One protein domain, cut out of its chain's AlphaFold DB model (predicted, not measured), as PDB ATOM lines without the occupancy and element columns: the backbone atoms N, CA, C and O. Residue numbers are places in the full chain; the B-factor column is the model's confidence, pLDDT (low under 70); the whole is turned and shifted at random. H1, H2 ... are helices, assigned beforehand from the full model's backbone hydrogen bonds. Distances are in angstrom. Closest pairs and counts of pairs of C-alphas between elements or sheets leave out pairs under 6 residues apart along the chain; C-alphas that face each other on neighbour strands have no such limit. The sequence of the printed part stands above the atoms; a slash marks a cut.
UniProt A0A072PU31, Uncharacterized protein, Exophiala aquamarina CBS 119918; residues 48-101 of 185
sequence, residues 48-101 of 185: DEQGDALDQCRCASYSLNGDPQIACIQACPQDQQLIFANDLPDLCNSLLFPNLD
ATOM      1  N   ASP A  48      37.221 -13.883 -21.495       74.94
ATOM      2  CA  ASP A  48      37.941 -14.702 -22.474       74.94
ATOM      3  C   ASP A  48      38.394 -16.056 -21.885       74.94
ATOM      4  O   ASP A  48      38.907 -16.921 -22.606       74.94
ATOM      5  N   GLU A  49      38.218 -16.264 -20.577       77.88
ATOM      6  CA  GLU A  49      38.628 -17.475 -19.874       77.88
ATOM      7  C   GLU A  49      37.690 -18.658 -20.166       77.88
ATOM      8  O   GLU A  49      36.467 -18.536 -20.184       77.88
ATOM      9  N   GLN A  50      38.269 -19.847 -20.361       74.62
ATOM     10  CA  GLN A  50      37.542 -21.104 -20.573       74.62
ATOM     11  C   GLN A  50      38.197 -22.239 -19.776       74.62
ATOM     12  O   GLN A  50      39.399 -22.200 -19.502       74.62
ATOM     13  N   GLY A  51      37.411 -23.264 -19.427       77.38
ATOM     14  CA  GLY A  51      37.884 -24.421 -18.657       77.38
ATOM     15  C   GLY A  51      38.494 -24.014 -17.312       77.38
ATOM     16  O   GLY A  51      37.984 -23.116 -16.648       77.38
ATOM     17  N   ASP A  52      39.633 -24.610 -16.953       76.06
ATOM     18  CA  ASP A  52      40.303 -24.385 -15.661       76.06
ATOM     19  C   ASP A  52      40.635 -22.907 -15.378       76.06
ATOM     20  O   ASP A  52      40.677 -22.486 -14.221       76.06
ATOM     21  N   ALA A  53      40.868 -22.098 -16.420       75.81
ATOM     22  CA  ALA A  53      41.129 -20.667 -16.270       75.81
ATOM     23  C   ALA A  53      39.869 -19.897 -15.840       75.81
ATOM     24  O   ALA A  53      39.958 -18.985 -15.019       75.81
ATOM     25  N   LEU A  54      38.696 -20.293 -16.346       77.12
ATOM     26  CA  LEU A  54      37.408 -19.725 -15.940       77.12
ATOM     27  C   LEU A  54      37.087 -20.113 -14.497       77.12
ATOM     28  O   LEU A  54      36.630 -19.274 -13.721       77.12
ATOM     29  N   ASP A  55      37.382 -21.357 -14.122       74.44
ATOM     30  CA  ASP A  55      37.162 -21.864 -12.771       74.44
ATOM     31  C   ASP A  55      38.064 -21.164 -11.753       74.44
ATOM     32  O   ASP A  55      37.589 -20.665 -10.730       74.44
ATOM     33  N   GLN A  56      39.357 -21.030 -12.060       75.00
ATOM     34  CA  GLN A  56      40.287 -20.259 -11.232       75.00
ATOM     35  C   GLN A  56      39.883 -18.794 -11.141       75.00
ATOM     36  O   GLN A  56      39.970 -18.210 -10.063       75.00
ATOM     37  N   CYS A  57      39.410 -18.201 -12.234       77.50
ATOM     38  CA  CYS A  57      38.980 -16.815 -12.231       77.50
ATOM     39  C   CYS A  57      37.696 -16.588 -11.413       77.50
ATOM     40  O   CYS A  57      37.615 -15.650 -10.608       77.50
ATOM     41  N   ARG A  58      36.704 -17.478 -11.547       75.44
ATOM     42  CA  ARG A  58      35.511 -17.492 -10.687       75.44
ATOM     43  C   ARG A  58      35.914 -17.602  -9.223       75.44
ATOM     44  O   ARG A  58      35.428 -16.824  -8.412       75.44
ATOM     45  N   CYS A  59      36.861 -18.473  -8.887       77.88
ATOM     46  CA  CYS A  59      37.334 -18.612  -7.513       77.88
ATOM     47  C   CYS A  59      38.148 -17.433  -7.003       77.88
ATOM     48  O   CYS A  59      37.952 -17.013  -5.868       77.88
ATOM     49  N   ALA A  60      39.006 -16.851  -7.834       76.06
ATOM     50  CA  ALA A  60      39.752 -15.645  -7.494       76.06
ATOM     51  C   ALA A  60      38.828 -14.433  -7.298       76.06
ATOM     52  O   ALA A  60      39.149 -13.530  -6.522       76.06
ATOM     53  N   SER A  61      37.658 -14.426  -7.947       72.31
ATOM     54  CA  SER A  61      36.646 -13.384  -7.754       72.31
ATOM     55  C   SER A  61      36.094 -13.362  -6.326       72.31
ATOM     56  O   SER A  61      35.645 -12.308  -5.866       72.31
ATOM     57  N   TYR A  62      36.178 -14.481  -5.603       73.25
ATOM     58  CA  TYR A  62      35.726 -14.628  -4.227       73.25
ATOM     59  C   TYR A  62      36.910 -14.570  -3.258       73.25
ATOM     60  O   TYR A  62      37.792 -15.423  -3.254       73.25
ATOM     61  N   SER A  63      36.942 -13.557  -2.392       68.00
ATOM     62  CA  SER A  63      37.985 -13.463  -1.364       68.00
ATOM     63  C   SER A  63      37.530 -14.119  -0.063       68.00
ATOM     64  O   SER A  63      36.616 -13.647   0.599       68.00
ATOM     65  N   LEU A  64      38.219 -15.175   0.368       60.50
ATOM     66  CA  LEU A  64      37.917 -15.858   1.638       60.50
ATOM     67  C   LEU A  64      38.037 -14.966   2.873       60.50
ATOM     68  O   LEU A  64      37.413 -15.227   3.895       60.50
ATOM     69  N   ASN A  65      38.860 -13.922   2.787       57.31
ATOM     70  CA  ASN A  65      39.038 -12.955   3.853       57.31
ATOM     71  C   ASN A  65      38.459 -11.612   3.420       57.31
ATOM     72  O   ASN A  65      39.072 -10.885   2.640       57.31
ATOM     73  N   GLY A  66      37.289 -11.279   3.965       62.91
ATOM     74  CA  GLY A  66      36.711  -9.939   3.864       62.91
ATOM     75  C   GLY A  66      35.810  -9.693   2.658       62.91
ATOM     76  O   GLY A  66      35.497  -8.538   2.388       62.91
ATOM     77  N   ASP A  67      35.372 -10.734   1.948       76.81
ATOM     78  CA  ASP A  67      34.351 -10.584   0.915       76.81
ATOM     79  C   ASP A  67      32.944 -10.533   1.542       76.81
ATOM     80  O   ASP A  67      32.474 -11.534   2.095       76.81
ATOM     81  N   PRO A  68      32.252  -9.381   1.481       80.56
ATOM     82  CA  PRO A  68      30.939  -9.233   2.095       80.56
ATOM     83  C   PRO A  68      29.851 -10.018   1.347       80.56
ATOM     84  O   PRO A  68      28.819 -10.338   1.938       80.56
ATOM     85  N   GLN A  69      30.072 -10.368   0.076       81.19
ATOM     86  CA  GLN A  69      29.169 -11.209  -0.700       81.19
ATOM     87  C   GLN A  69      29.264 -12.661  -0.224       81.19
ATOM     88  O   GLN A  69      28.236 -13.247   0.109       81.19
ATOM     89  N   ILE A  70      30.474 -13.215  -0.089       83.25
ATOM     90  CA  ILE A  70      30.663 -14.579   0.437       83.25
ATOM     91  C   ILE A  70      30.233 -14.691   1.896       83.25
ATOM     92  O   ILE A  70      29.546 -15.645   2.247       83.25
ATOM     93  N   ALA A  71      30.552 -13.704   2.733       84.25
ATOM     94  CA  ALA A  71      30.092 -13.689   4.121       84.25
ATOM     95  C   ALA A  71      28.554 -13.675   4.220       84.25
ATOM     96  O   ALA A  71      27.982 -14.327   5.090       84.25
ATOM     97  N   CYS A  72      27.880 -12.967   3.307       86.25
ATOM     98  CA  CYS A  72      26.422 -12.977   3.215       86.25
ATOM     99  C   CYS A  72      25.891 -14.353   2.784       86.25
ATOM    100  O   CYS A  72      24.957 -14.864   3.396       86.25
ATOM    101  N   ILE A  73      26.516 -14.990   1.788       85.69
ATOM    102  CA  ILE A  73      26.111 -16.320   1.307       85.69
ATOM    103  C   ILE A  73      26.322 -17.386   2.391       85.69
ATOM    104  O   ILE A  73      25.445 -18.215   2.610       85.69
ATOM    105  N   GLN A  74      27.418 -17.328   3.146       84.19
ATOM    106  CA  GLN A  74      27.660 -18.215   4.294       84.19
ATOM    107  C   GLN A  74      26.656 -18.014   5.444       84.19
ATOM    108  O   GLN A  74      26.514 -18.894   6.294       84.19
ATOM    109  N   ALA A  75      25.945 -16.882   5.482       86.31
ATOM    110  CA  ALA A  75      24.857 -16.629   6.426       86.31
ATOM    111  C   ALA A  75      23.477 -17.081   5.902       86.31
ATOM    112  O   ALA A  75      22.497 -17.031   6.649       86.31
ATOM    113  N   CYS A  76      23.381 -17.515   4.640       85.19
ATOM    114  CA  CYS A  76      22.139 -18.022   4.065       85.19
ATOM    115  C   CYS A  76      21.746 -19.396   4.637       85.19
ATOM    116  O   CYS A  76      22.562 -20.076   5.253       85.19
ATOM    117  N   PRO A  77      20.498 -19.847   4.439       84.38
ATOM    118  CA  PRO A  77      20.089 -21.210   4.770       84.38
ATOM    119  C   PRO A  77      20.964 -22.267   4.076       84.38
ATOM    120  O   PRO A  77      21.407 -22.062   2.945       84.38
ATOM    121  N   GLN A  78      21.214 -23.395   4.750       79.56
ATOM    122  CA  GLN A  78      22.149 -24.425   4.279       79.56
ATOM    123  C   GLN A  78      21.742 -25.035   2.929       79.56
ATOM    124  O   GLN A  78      22.609 -25.351   2.124       79.56
ATOM    125  N   ASP A  79      20.444 -25.142   2.652       78.00
ATOM    126  CA  ASP A  79      19.888 -25.558   1.360       78.00
ATOM    127  C   ASP A  79      20.361 -24.655   0.214       78.00
ATOM    128  O   ASP A  79      20.809 -25.143  -0.817       78.00
ATOM    129  N   GLN A  80      20.355 -23.339   0.417       82.19
ATOM    130  CA  GLN A  80      20.809 -22.379  -0.592       82.19
ATOM    131  C   GLN A  80      22.334 -22.327  -0.696       82.19
ATOM    132  O   GLN A  80      22.865 -22.123  -1.784       82.19
ATOM    133  N   GLN A  81      23.044 -22.558   0.413       81.12
ATOM    134  CA  GLN A  81      24.499 -22.715   0.387       81.12
ATOM    135  C   GLN A  81      24.923 -23.960  -0.395       81.12
ATOM    136  O   GLN A  81      25.897 -23.896  -1.131       81.12
ATOM    137  N   LEU A  82      24.193 -25.071  -0.258       76.50
ATOM    138  CA  LEU A  82      24.427 -26.312  -0.999       76.50
ATOM    139  C   LEU A  82      24.208 -26.130  -2.496       76.50
ATOM    140  O   LEU A  82      25.023 -26.598  -3.285       76.50
ATOM    141  N   ILE A  83      23.126 -25.456  -2.883       80.69
ATOM    142  CA  ILE A  83      22.837 -25.195  -4.295       80.69
ATOM    143  C   ILE A  83      23.924 -24.297  -4.894       80.69
ATOM    144  O   ILE A  83      24.507 -24.648  -5.914       80.69
ATOM    145  N   PHE A  84      24.285 -23.220  -4.190       80.94
ATOM    146  CA  PHE A  84      25.389 -22.360  -4.601       80.94
ATOM    147  C   PHE A  84      26.707 -23.106  -4.684       80.94
ATOM    148  O   PHE A  84      27.369 -23.023  -5.704       80.94
ATOM    149  N   ALA A  85      27.066 -23.894  -3.676       82.25
ATOM    150  CA  ALA A  85      28.270 -24.706  -3.734       82.25
ATOM    151  C   ALA A  85      28.263 -25.647  -4.957       82.25
ATOM    152  O   ALA A  85      29.243 -25.697  -5.688       82.25
ATOM    153  N   ASN A  86      27.155 -26.320  -5.272       77.75
ATOM    154  CA  ASN A  86      27.081 -27.193  -6.455       77.75
ATOM    155  C   ASN A  86      27.317 -26.469  -7.796       77.75
ATOM    156  O   ASN A  86      27.796 -27.093  -8.741       77.75
ATOM    157  N   ASP A  87      27.033 -25.169  -7.880       77.62
ATOM    158  CA  ASP A  87      27.288 -24.349  -9.072       77.62
ATOM    159  C   ASP A  87      28.752 -23.885  -9.203       77.62
ATOM    160  O   ASP A  87      29.160 -23.372 -10.257       77.62
ATOM    161  N   LEU A  88      29.551 -24.023  -8.139       76.19
ATOM    162  CA  LEU A  88      30.970 -23.689  -8.148       76.19
ATOM    163  C   LEU A  88      31.835 -24.915  -8.478       76.19
ATOM    164  O   LEU A  88      31.532 -26.032  -8.064       76.19
ATOM    165  N   PRO A  89      32.972 -24.713  -9.170       75.38
ATOM    166  CA  PRO A  89      33.952 -25.775  -9.373       75.38
ATOM    167  C   PRO A  89      34.497 -26.284  -8.029       75.38
ATOM    168  O   PRO A  89      34.629 -25.518  -7.070       75.38
ATOM    169  N   ASP A  90      34.878 -27.565  -7.964       74.69
ATOM    170  CA  ASP A  90      35.315 -28.245  -6.728       74.69
ATOM    171  C   ASP A  90      36.406 -27.477  -5.960       74.69
ATOM    172  O   ASP A  90      36.408 -27.420  -4.725       74.69
ATOM    173  N   LEU A  91      37.317 -26.829  -6.700       70.38
ATOM    174  CA  LEU A  91      38.390 -26.006  -6.141       70.38
ATOM    175  C   LEU A  91      37.845 -24.854  -5.279       70.38
ATOM    176  O   LEU A  91      38.394 -24.557  -4.218       70.38
ATOM    177  N   CYS A  92      36.756 -24.224  -5.715       75.56
ATOM    178  CA  CYS A  92      36.081 -23.169  -4.967       75.56
ATOM    179  C   CYS A  92      35.357 -23.707  -3.753       75.56
ATOM    180  O   CYS A  92      35.405 -23.103  -2.687       75.56
ATOM    181  N   ASN A  93      34.682 -24.837  -3.914       77.88
ATOM    182  CA  ASN A  93      33.866 -25.423  -2.866       77.88
ATOM    183  C   ASN A  93      34.671 -25.780  -1.631       77.88
ATOM    184  O   ASN A  93      34.329 -25.359  -0.525       77.88
ATOM    185  N   SER A  94      35.799 -26.463  -1.822       74.69
ATOM    186  CA  SER A  94      36.698 -26.796  -0.716       74.69
ATOM    187  C   SER A  94      37.239 -25.557   0.000       74.69
ATOM    188  O   SER A  94      37.658 -25.651   1.155       74.69
ATOM    189  N   LEU A  95      37.281 -24.418  -0.688       73.50
ATOM    190  CA  LEU A  95      37.896 -23.197  -0.205       73.50
ATOM    191  C   LEU A  95      36.873 -22.293   0.504       73.50
ATOM    192  O   LEU A  95      37.129 -21.835   1.616       73.50
ATOM    193  N   LEU A  96      35.710 -22.066  -0.112       75.44
ATOM    194  CA  LEU A  96      34.637 -21.191   0.375       75.44
ATOM    195  C   LEU A  96      33.711 -21.879   1.383       75.44
ATOM    196  O   LEU A  96      33.148 -21.204   2.248       75.44
ATOM    197  N   PHE A  97      33.555 -23.199   1.281       80.50
ATOM    198  CA  PHE A  97      32.589 -23.986   2.045       80.50
ATOM    199  C   PHE A  97      33.218 -25.237   2.688       80.50
ATOM    200  O   PHE A  97      32.709 -26.342   2.528       80.50
ATOM    201  N   PRO A  98      34.287 -25.095   3.498       71.75
ATOM    202  CA  PRO A  98      35.014 -26.239   4.060       71.75
ATOM    203  C   PRO A  98      34.205 -27.080   5.065       71.75
ATOM    204  O   PRO A  98      34.646 -28.155   5.453       71.75
ATOM    205  N   ASN A  99      33.047 -26.587   5.520       68.00
ATOM    206  CA  ASN A  99      32.180 -27.265   6.489       68.00
ATOM    207  C   ASN A  99      30.890 -27.831   5.866       68.00
ATOM    208  O   ASN A  99      30.053 -28.357   6.599       68.00
ATOM    209  N   LEU A 100      30.695 -27.694   4.551       69.38
ATOM    210  CA  LEU A 100      29.579 -28.328   3.855       69.38
ATOM    211  C   LEU A 100      30.020 -29.698   3.346       69.38
ATOM    212  O   LEU A 100      31.012 -29.818   2.632       69.38
ATOM    213  N   ASP A 101      29.274 -30.732   3.730       62.47
ATOM    214  CA  ASP A 101      29.460 -32.065   3.168       62.47
ATOM    215  C   ASP A 101      28.858 -32.085   1.760       62.47
ATOM    216  O   ASP A 101      27.655 -32.242   1.575       62.47
TER     217      ASP A 101
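Overview. This is residues 48 to 101 of the 185 residues of an uncharacterized protein of Exophiala aquamarina CBS 119918 (UniProt A0A072PU31). Four short helices follow an open, ring-like course: H1, H2 and H3 go round in turn, and H4 folds back to lie side by side with H1. H4 touches H1 and comes close to H2 and H3, while H1 stays away from those two. The 54 printed residues hold four named helices, in the order H1, H2, H3, H4, and no named strand; the class is all helix. The whole is compact, with a radius of gyration of the C-alphas of 11.1 A, and spans 33 by 23 by 16 A.

Arrangement. H1, residues 52 to 61, touches H4, residues 90 to 96, at a shallow tilt of 10 degrees, the same way; the C-alphas of Cys 59 and Cys 92 are their closest, 5.4 A. H2, residues 68 to 74, is apart from H1. H2 is close to but not clearly touching H3, residues 78 to 87, at a steep tilt of 67 degrees, only just short of about perpendicular, opposite ways; the closest C-alphas, of Ile 73 and Gln 81, are 6.7 A apart. H3 is close to but not clearly touching H4, at a steep tilt of 40 degrees, opposite ways, with the C-alphas of Ala 85 and Asn 93 closest at 5.7 A. H2 and H4 are close but not clearly touching and about perpendicular at 75 degrees; the closest C-alphas, of Ile 70 and Leu 96, are 7.7 A apart. H1 and H3 are apart. Every O i to N i+4 pair is within hydrogen-bond range in H1, H2 and H3, and 2 of 3 in H4.

Along the chain. H1, Asp 52 to Ser 61, begins at C-alpha 52 (40.303, -24.385, -15.661) and is 14.0 A long from first to last C-alpha. H2, Pro 68 to Gln 74, measures 9.8 A, and H3, Gln 78 to Asp 87, 14.3 A. H4, Asp 90 to Leu 96, measures 10.0 A and ends at C-alpha 96 (34.637, -21.191, 0.375).

Size, cuts and confidence. The C-alphas farthest apart, of Asp 48 and Pro 77, are 33.2 A apart. The printed part has no cut; the links H2 to H3 and H3 to H4 are tight, H1 to H2 is short, and no link is long. The mean pLDDT of the printed part is 76.4, and residues 63 to 66 and 99 to 101 are under 70.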